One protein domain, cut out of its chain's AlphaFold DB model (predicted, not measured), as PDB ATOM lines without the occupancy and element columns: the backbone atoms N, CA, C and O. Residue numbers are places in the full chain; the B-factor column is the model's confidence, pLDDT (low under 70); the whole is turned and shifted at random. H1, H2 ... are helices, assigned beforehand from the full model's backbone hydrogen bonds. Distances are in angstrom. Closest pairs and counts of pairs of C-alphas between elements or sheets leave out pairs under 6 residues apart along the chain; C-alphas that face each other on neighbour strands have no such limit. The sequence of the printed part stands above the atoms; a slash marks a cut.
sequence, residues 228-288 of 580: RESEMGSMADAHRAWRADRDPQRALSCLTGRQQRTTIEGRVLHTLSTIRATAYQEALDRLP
ATOM      1  N   ARG A 228     -42.475  -0.316  26.277       75.25
ATOM      2  CA  ARG A 228     -41.974  -0.807  27.576       75.25
ATOM      3  C   ARG A 228     -40.860  -1.818  27.348       75.25
ATOM      4  O   ARG A 228     -40.891  -2.551  26.365       75.25
ATOM      5  N   GLU A 229     -39.918  -1.922  28.284       68.00
ATOM      6  CA  GLU A 229     -38.827  -2.905  28.176       68.00
ATOM      7  C   GLU A 229     -39.335  -4.352  28.135       68.00
ATOM      8  O   GLU A 229     -38.799  -5.176  27.401       68.00
ATOM      9  N   SER A 230     -40.400  -4.657  28.879       69.75
ATOM     10  CA  SER A 230     -41.004  -5.992  28.941       69.75
ATOM     11  C   SER A 230     -42.083  -6.245  27.880       69.75
ATOM     12  O   SER A 230     -42.800  -7.241  27.968       69.75
ATOM     13  N   GLU A 231     -42.292  -5.320  26.941       77.69
ATOM     14  CA  GLU A 231     -43.339  -5.439  25.929       77.69
ATOM     15  C   GLU A 231     -42.971  -6.485  24.869       77.69
ATOM     16  O   GLU A 231     -41.823  -6.592  24.434       77.69
ATOM     17  N   MET A 232     -43.961  -7.259  24.426       80.81
ATOM     18  CA  MET A 232     -43.791  -8.323  23.435       80.81
ATOM     19  C   MET A 232     -44.834  -8.202  22.316       80.81
ATOM     20  O   MET A 232     -45.845  -7.517  22.458       80.81
ATOM     21  N   GLY A 233     -44.590  -8.886  21.198       89.88
ATOM     22  CA  GLY A 233     -45.507  -8.926  20.056       89.88
ATOM     23  C   GLY A 233     -45.488  -7.668  19.182       89.88
ATOM     24  O   GLY A 233     -44.540  -6.882  19.218       89.88
ATOM     25  N   SER A 234     -46.561  -7.483  18.406       91.25
ATOM     26  CA  SER A 234     -46.674  -6.451  17.363       91.25
ATOM     27  C   SER A 234     -46.459  -5.024  17.867       91.25
ATOM     28  O   SER A 234     -45.898  -4.196  17.150       91.25
ATOM     29  N   MET A 235     -46.874  -4.732  19.103       90.50
ATOM     30  CA  MET A 235     -46.665  -3.418  19.714       90.50
ATOM     31  C   MET A 235     -45.177  -3.159  19.981       90.50
ATOM     32  O   MET A 235     -44.646  -2.115  19.610       90.50
ATOM     33  N   ALA A 236     -44.472  -4.158  20.521       91.38
ATOM     34  CA  ALA A 236     -43.035  -4.068  20.756       91.38
ATOM     35  C   ALA A 236     -42.246  -3.929  19.444       91.38
ATOM     36  O   ALA A 236     -41.254  -3.200  19.393       91.38
ATOM     37  N   ASP A 237     -42.688  -4.608  18.380       92.88
ATOM     38  CA  ASP A 237     -42.131  -4.456  17.032       92.88
ATOM     39  C   ASP A 237     -42.331  -3.035  16.493       92.88
ATOM     40  O   ASP A 237     -41.370  -2.423  16.023       92.88
ATOM     41  N   ALA A 238     -43.537  -2.472  16.631       94.38
ATOM     42  CA  ALA A 238     -43.839  -1.106  16.206       94.38
ATOM     43  C   ALA A 238     -42.972  -0.073  16.943       94.38
ATOM     44  O   ALA A 238     -42.377   0.803  16.312       94.38
ATOM     45  N   HIS A 239     -42.820  -0.207  18.263       93.62
ATOM     46  CA  HIS A 239     -41.955   0.670  19.056       93.62
ATOM     47  C   HIS A 239     -40.471   0.517  18.709       93.62
ATOM     48  O   HIS A 239     -39.744   1.510  18.649       93.62
ATOM     49  N   ARG A 240     -39.989  -0.708  18.449       93.12
ATOM     50  CA  ARG A 240     -38.619  -0.932  17.950       93.12
ATOM     51  C   ARG A 240     -38.402  -0.258  16.597       93.12
ATOM     52  O   ARG A 240     -37.398   0.430  16.426       93.12
ATOM     53  N   ALA A 241     -39.343  -0.428  15.669       94.81
ATOM     54  CA  ALA A 241     -39.283   0.178  14.346       94.81
ATOM     55  C   ALA A 241     -39.273   1.712  14.428       94.81
ATOM     56  O   ALA A 241     -38.443   2.334  13.767       94.81
ATOM     57  N   TRP A 242     -40.118   2.308  15.279       95.44
ATOM     58  CA  TRP A 242     -40.135   3.755  15.513       95.44
ATOM     59  C   TRP A 242     -38.807   4.266  16.084       95.44
ATOM     60  O   TRP A 242     -38.253   5.242  15.587       95.44
ATOM     61  N   ARG A 243     -38.251   3.592  17.099       92.62
ATOM     62  CA  ARG A 243     -36.989   4.010  17.735       92.62
ATOM     63  C   ARG A 243     -35.785   3.971  16.796       92.62
ATOM     64  O   ARG A 243     -34.859   4.754  16.990       92.62
ATOM     65  N   ALA A 244     -35.783   3.068  15.822       94.06
ATOM     66  CA  ALA A 244     -34.651   2.891  14.924       94.06
ATOM     67  C   ALA A 244     -34.486   4.053  13.925       94.06
ATOM     68  O   ALA A 244     -33.363   4.502  13.717       94.06
ATOM     69  N   ASP A 245     -35.567   4.566  13.334       93.62
ATOM     70  CA  ASP A 245     -35.476   5.622  12.306       93.62
ATOM     71  C   ASP A 245     -36.664   6.591  12.233       93.62
ATOM     72  O   ASP A 245     -36.628   7.529  11.437       93.62
ATOM     73  N   ARG A 246     -37.682   6.427  13.085       95.00
ATOM     74  CA  ARG A 246     -38.928   7.215  13.075       95.00
ATOM     75  C   ARG A 246     -39.689   7.147  11.747       95.00
ATOM     76  O   ARG A 246     -40.365   8.106  11.382       95.00
ATOM     77  N   ASP A 247     -39.615   6.021  11.040       96.25
ATOM     78  CA  ASP A 247     -40.467   5.754   9.879       96.25
ATOM     79  C   ASP A 247     -41.886   5.341  10.342       96.25
ATOM     80  O   ASP A 247     -42.066   4.242  10.893       96.25
ATOM     81  N   PRO A 248     -42.922   6.185  10.136       96.31
ATOM     82  CA  PRO A 248     -44.268   5.875  10.596       96.31
ATOM     83  C   PRO A 248     -44.927   4.763   9.775       96.31
ATOM     84  O   PRO A 248     -45.718   4.009  10.337       96.31
ATOM     85  N   GLN A 249     -44.618   4.622   8.480       95.56
ATOM     86  CA  GLN A 249     -45.149   3.538   7.651       95.56
ATOM     87  C   GLN A 249     -44.599   2.194   8.125       95.56
ATOM     88  O   GLN A 249     -45.369   1.246   8.310       95.56
ATOM     89  N   ARG A 250     -43.288   2.118   8.380       96.25
ATOM     90  CA  ARG A 250     -42.660   0.891   8.872       96.25
ATOM     91  C   ARG A 250     -43.203   0.505  10.244       96.25
ATOM     92  O   ARG A 250     -43.639  -0.631  10.411       96.25
ATOM     93  N   ALA A 251     -43.253   1.442  11.190       96.50
ATOM     94  CA  ALA A 251     -43.795   1.181  12.524       96.50
ATOM     95  C   ALA A 251     -45.284   0.792  12.486       96.50
ATOM     96  O   ALA A 251     -45.691  -0.147  13.170       96.50
ATOM     97  N   LEU A 252     -46.098   1.443  11.644       95.94
ATOM     98  CA  LEU A 252     -47.513   1.093  11.475       95.94
ATOM     99  C   LEU A 252     -47.696  -0.316  10.900       95.94
ATOM    100  O   LEU A 252     -48.615  -1.023  11.312       95.94
ATOM    101  N   SER A 253     -46.827  -0.732   9.972       95.69
ATOM    102  CA  SER A 253     -46.893  -2.060   9.349       95.69
ATOM    103  C   SER A 253     -46.665  -3.211  10.337       95.69
ATOM    104  O   SER A 253     -47.147  -4.316  10.099       95.69
ATOM    105  N   CYS A 254     -46.008  -2.946  11.472       95.62
ATOM    106  CA  CYS A 254     -45.840  -3.919  12.550       95.62
ATOM    107  C   CYS A 254     -47.151  -4.190  13.309       95.62
ATOM    108  O   CYS A 254     -47.317  -5.266  13.880       95.62
ATOM    109  N   LEU A 255     -48.097  -3.240  13.321       93.38
ATOM    110  CA  LEU A 255     -49.374  -3.369  14.022       93.38
ATOM    111  C   LEU A 255     -50.388  -4.183  13.210       93.38
ATOM    112  O   LEU A 255     -50.543  -4.006  12.002       93.38
ATOM    113  N   THR A 256     -51.159  -5.034  13.892       87.06
ATOM    114  CA  THR A 256     -52.054  -6.007  13.249       87.06
ATOM    115  C   THR A 256     -53.530  -5.608  13.325       87.06
ATOM    116  O   THR A 256     -54.040  -5.171  14.360       87.06
ATOM    117  N   GLY A 257     -54.257  -5.791  12.217       83.69
ATOM    118  CA  GLY A 257     -55.721  -5.726  12.166       83.69
ATOM    119  C   GLY A 257     -56.323  -4.460  12.786       83.69
ATOM    120  O   GLY A 257     -56.199  -3.363  12.246       83.69
ATOM    121  N   ARG A 258     -57.025  -4.619  13.917       83.50
ATOM    122  CA  ARG A 258     -57.701  -3.508  14.607       83.50
ATOM    123  C   ARG A 258     -56.736  -2.555  15.317       83.50
ATOM    124  O   ARG A 258     -57.097  -1.390  15.452       83.50
ATOM    125  N   GLN A 259     -55.527  -2.995  15.690       86.69
ATOM    126  CA  GLN A 259     -54.563  -2.196  16.466       86.69
ATOM    127  C   GLN A 259     -54.267  -0.848  15.798       86.69
ATOM    128  O   GLN A 259     -54.306   0.185  16.456       86.69
ATOM    129  N   GLN A 260     -54.120  -0.838  14.471       87.06
ATOM    130  CA  GLN A 260     -53.883   0.380  13.684       87.06
ATOM    131  C   GLN A 260     -54.979   1.453  13.844       87.06
ATOM    132  O   GLN A 260     -54.732   2.627  13.593       87.06
ATOM    133  N   ARG A 261     -56.203   1.069  14.235       83.19
ATOM    134  CA  ARG A 261     -57.364   1.973  14.357       83.19
ATOM    135  C   ARG A 261     -57.809   2.180  15.800       83.19
ATOM    136  O   ARG A 261     -58.416   3.204  16.121       83.19
ATOM    137  N   THR A 262     -57.558   1.198  16.659       80.19
ATOM    138  CA  THR A 262     -58.052   1.202  18.033       80.19
ATOM    139  C   THR A 262     -56.998   1.604  19.041       80.19
ATOM    140  O   THR A 262     -57.407   2.087  20.077       80.19
ATOM    141  N   THR A 263     -55.694   1.446  18.806       87.94
ATOM    142  CA  THR A 263     -54.694   1.849  19.814       87.94
ATOM    143  C   THR A 263     -54.294   3.314  19.639       87.94
ATOM    144  O   THR A 263     -54.527   3.919  18.585       87.94
ATOM    145  N   ILE A 264     -53.707   3.906  20.680       90.50
ATOM    146  CA  ILE A 264     -53.213   5.287  20.625       90.50
ATOM    147  C   ILE A 264     -52.046   5.363  19.630       90.50
ATOM    148  O   ILE A 264     -52.047   6.211  18.737       90.50
ATOM    149  N   GLU A 265     -51.115   4.417  19.722       93.00
ATOM    150  CA  GLU A 265     -49.944   4.262  18.858       93.00
ATOM    151  C   GLU A 265     -50.361   4.113  17.396       93.00
ATOM    152  O   GLU A 265     -49.871   4.836  16.532       93.00
ATOM    153  N   GLY A 266     -51.330   3.235  17.119       94.25
ATOM    154  CA  GLY A 266     -51.859   3.008  15.780       94.25
ATOM    155  C   GLY A 266     -52.459   4.272  15.174       94.25
ATOM    156  O   GLY A 266     -52.147   4.605  14.035       94.25
ATOM    157  N   ARG A 267     -53.251   5.031  15.942       94.12
ATOM    158  CA  ARG A 267     -53.844   6.302  15.481       94.12
ATOM    159  C   ARG A 267     -52.793   7.377  15.203       94.12
ATOM    160  O   ARG A 267     -52.902   8.090  14.199       94.12
ATOM    161  N   VAL A 268     -51.782   7.482  16.068       95.94
ATOM    162  CA  VAL A 268     -50.661   8.416  15.895       95.94
ATOM    163  C   VAL A 268     -49.860   8.048  14.647       95.94
ATOM    164  O   VAL A 268     -49.744   8.867  13.735       95.94
ATOM    165  N   LEU A 269     -49.393   6.800  14.547       96.81
ATOM    166  CA  LEU A 269     -48.626   6.292  13.407       96.81
ATOM    167  C   LEU A 269     -49.413   6.391  12.097       96.81
ATOM    168  O   LEU A 269     -48.876   6.832  11.082       96.81
ATOM    169  N   HIS A 270     -50.709   6.074  12.117       95.00
ATOM    170  CA  HIS A 270     -51.579   6.223  10.956       95.00
ATOM    171  C   HIS A 270     -51.642   7.676  10.478       95.00
ATOM    172  O   HIS A 270     -51.477   7.937   9.284       95.00
ATOM    173  N   THR A 271     -51.795   8.633  11.396       95.31
ATOM    174  CA  THR A 271     -51.806  10.058  11.046       95.31
ATOM    175  C   THR A 271     -50.471  10.505  10.449       95.31
ATOM    176  O   THR A 271     -50.462  11.134   9.389       95.31
ATOM    177  N   LEU A 272     -49.349  10.137  11.073       96.81
ATOM    178  CA  LEU A 272     -48.006  10.473  10.584       96.81
ATOM    179  C   LEU A 272     -47.712   9.841   9.216       96.81
ATOM    180  O   LEU A 272     -47.092  10.475   8.366       96.81
ATOM    181  N   SER A 273     -48.202   8.622   8.976       95.12
ATOM    182  CA  SER A 273     -48.038   7.930   7.692       95.12
ATOM    183  C   SER A 273     -48.891   8.520   6.562       95.12
ATOM    184  O   SER A 273     -48.504   8.438   5.398       95.12
ATOM    185  N   THR A 274     -50.044   9.114   6.895       94.12
ATOM    186  CA  THR A 274     -51.036   9.574   5.908       94.12
ATOM    187  C   THR A 274     -50.901  11.061   5.585       94.12
ATOM    188  O   THR A 274     -51.142  11.458   4.450       94.12
ATOM    189  N   ILE A 275     -50.546  11.899   6.567       93.50
ATOM    190  CA  ILE A 275     -50.414  13.352   6.369       93.50
ATOM    191  C   ILE A 275     -48.978  13.711   5.970       93.50
ATOM    192  O   ILE A 275     -48.738  14.169   4.858       93.50
ATOM    193  N   ARG A 276     -48.034  13.553   6.905       94.12
ATOM    194  CA  ARG A 276     -46.579  13.716   6.735       94.12
ATOM    195  C   ARG A 276     -45.883  13.183   7.988       94.12
ATOM    196  O   ARG A 276     -46.411  13.343   9.090       94.12
ATOM    197  N   ALA A 277     -44.663  12.666   7.842       93.12
ATOM    198  CA  ALA A 277     -43.908  12.053   8.945       93.12
ATOM    199  C   ALA A 277     -43.619  13.002  10.128       93.12
ATOM    200  O   ALA A 277     -43.293  12.560  11.222       93.12
ATOM    201  N   THR A 278     -43.768  14.314   9.926       94.31
ATOM    202  CA  THR A 278     -43.534  15.358  10.934       94.31
ATOM    203  C   THR A 278     -44.818  16.006  11.472       94.31
ATOM    204  O   THR A 278     -44.740  17.029  12.157       94.31
ATOM    205  N   ALA A 279     -46.004  15.464  11.158       96.12
ATOM    206  CA  ALA A 279     -47.315  15.970  11.597       96.12
ATOM    207  C   ALA A 279     -47.634  15.613  13.062       96.12
ATOM    208  O   ALA A 279     -48.685  15.054  13.370       96.12
ATOM    209  N   TYR A 280     -46.691  15.875  13.969       97.88
ATOM    210  CA  TYR A 280     -46.769  15.442  15.365       97.88
ATOM    211  C   TYR A 280     -47.934  16.087  16.118       97.88
ATOM    212  O   TYR A 280     -48.654  15.400  16.838       97.88
ATOM    213  N   GLN A 281     -48.139  17.394  15.930       96.38
ATOM    214  CA  GLN A 281     -49.243  18.103  16.570       96.38
ATOM    215  C   GLN A 281     -50.585  17.575  16.055       96.38
ATOM    216  O   GLN A 281     -51.464  17.247  16.843       96.38
ATOM    217  N   GLU A 282     -50.725  17.419  14.738       96.06
ATOM    218  CA  GLU A 282     -51.950  16.927  14.113       96.06
ATOM    219  C   GLU A 282     -52.256  15.474  14.509       96.06
ATOM    220  O   GLU A 282     -53.423  15.111  14.660       96.06
ATOM    221  N   ALA A 283     -51.227  14.643  14.708       96.44
ATOM    222  CA  ALA A 283     -51.371  13.280  15.213       96.44
ATOM    223  C   ALA A 283     -51.939  13.248  16.637       96.44
ATOM    224  O   ALA A 283     -52.848  12.465  16.910       96.44
ATOM    225  N   LEU A 284     -51.462  14.134  17.515       95.75
ATOM    226  CA  LEU A 284     -51.994  14.282  18.870       95.75
ATOM    227  C   LEU A 284     -53.406  14.880  18.853       95.75
ATOM    228  O   LEU A 284     -54.295  14.365  19.527       95.75
ATOM    229  N   ASP A 285     -53.656  15.899  18.026       94.31
ATOM    230  CA  ASP A 285     -54.951  16.584  17.921       94.31
ATOM    231  C   ASP A 285     -56.081  15.693  17.371       94.31
ATOM    232  O   ASP A 285     -57.259  15.985  17.593       94.31
ATOM    233  N   ARG A 286     -55.743  14.600  16.675       93.19
ATOM    234  CA  ARG A 286     -56.701  13.586  16.203       93.19
ATOM    235  C   ARG A 286     -57.014  12.501  17.231       93.19
ATOM    236  O   ARG A 286     -57.912  11.689  16.994       93.19
ATOM    237  N   LEU A 287     -56.309  12.465  18.360       90.88
ATOM    238  CA  LEU A 287     -56.696  11.607  19.473       90.88
ATOM    239  C   LEU A 287     -58.014  12.102  20.095       90.88
ATOM    240  O   LEU A 287     -58.298  13.306  20.072       90.88
ATOM    241  N   PRO A 288     -58.821  11.198  20.678       87.12
ATOM    242  CA  PRO A 288     -60.020  11.587  21.415       87.12
ATOM    243  C   PRO A 288     -59.731  12.640  22.488       87.12
ATOM    244  O   PRO A 288     -58.640  12.680  23.067       87.12
TER     245      PRO A 288
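AT A GLANCE: This is residues 228 to 288 of the 580 residues of a protein of Amphibalanus amphitrite (UniProt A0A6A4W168). H4 lies in the middle; the hairpin of H1 and H2 packs on it through H2, H5 crosses its other side, and short H3 sits by its start. The printed part has 61 residues with five named helices, H1 to H5, all helix. It is compact, radius of gyration of the C-alphas 10.8 A, spans 29 by 24 by 18 A.

HOW THE PARTS SIT: Begin at H1, residues 234 to 245, which touches H2, residues 248 to 254, as a hairpin, C-alphas 238 and 251 closest at 4.3 A. H3, residues 259 to 262, and H4, residues 264 to 274, touch only at the corner, C-alphas 260 and 266 closest at 3.9 A. H2 touches H4 at a steep 51 degrees, C-alphas 248 and 273 closest at 5.2 A. H5, residues 280 to 285, touches H4 at a steep 58 degrees, C-alphas 268 and 283 closest at 5.0 A. O i to N i+4 pairs are within hydrogen-bond range throughout H2, H4 and H5, and 7 of 8 in H1; H3 is too short.

IN THESE COORDINATES: Find C-alpha 234 at (-46.674, -6.451, 17.363); H1 runs 17.2 A. H4 runs 15.5 A to C-alpha 274 at (-51.036, 9.574, 5.908).

THE WHOLE: The printed part has no cut; pLDDT is under 70 at residues 229 to 230.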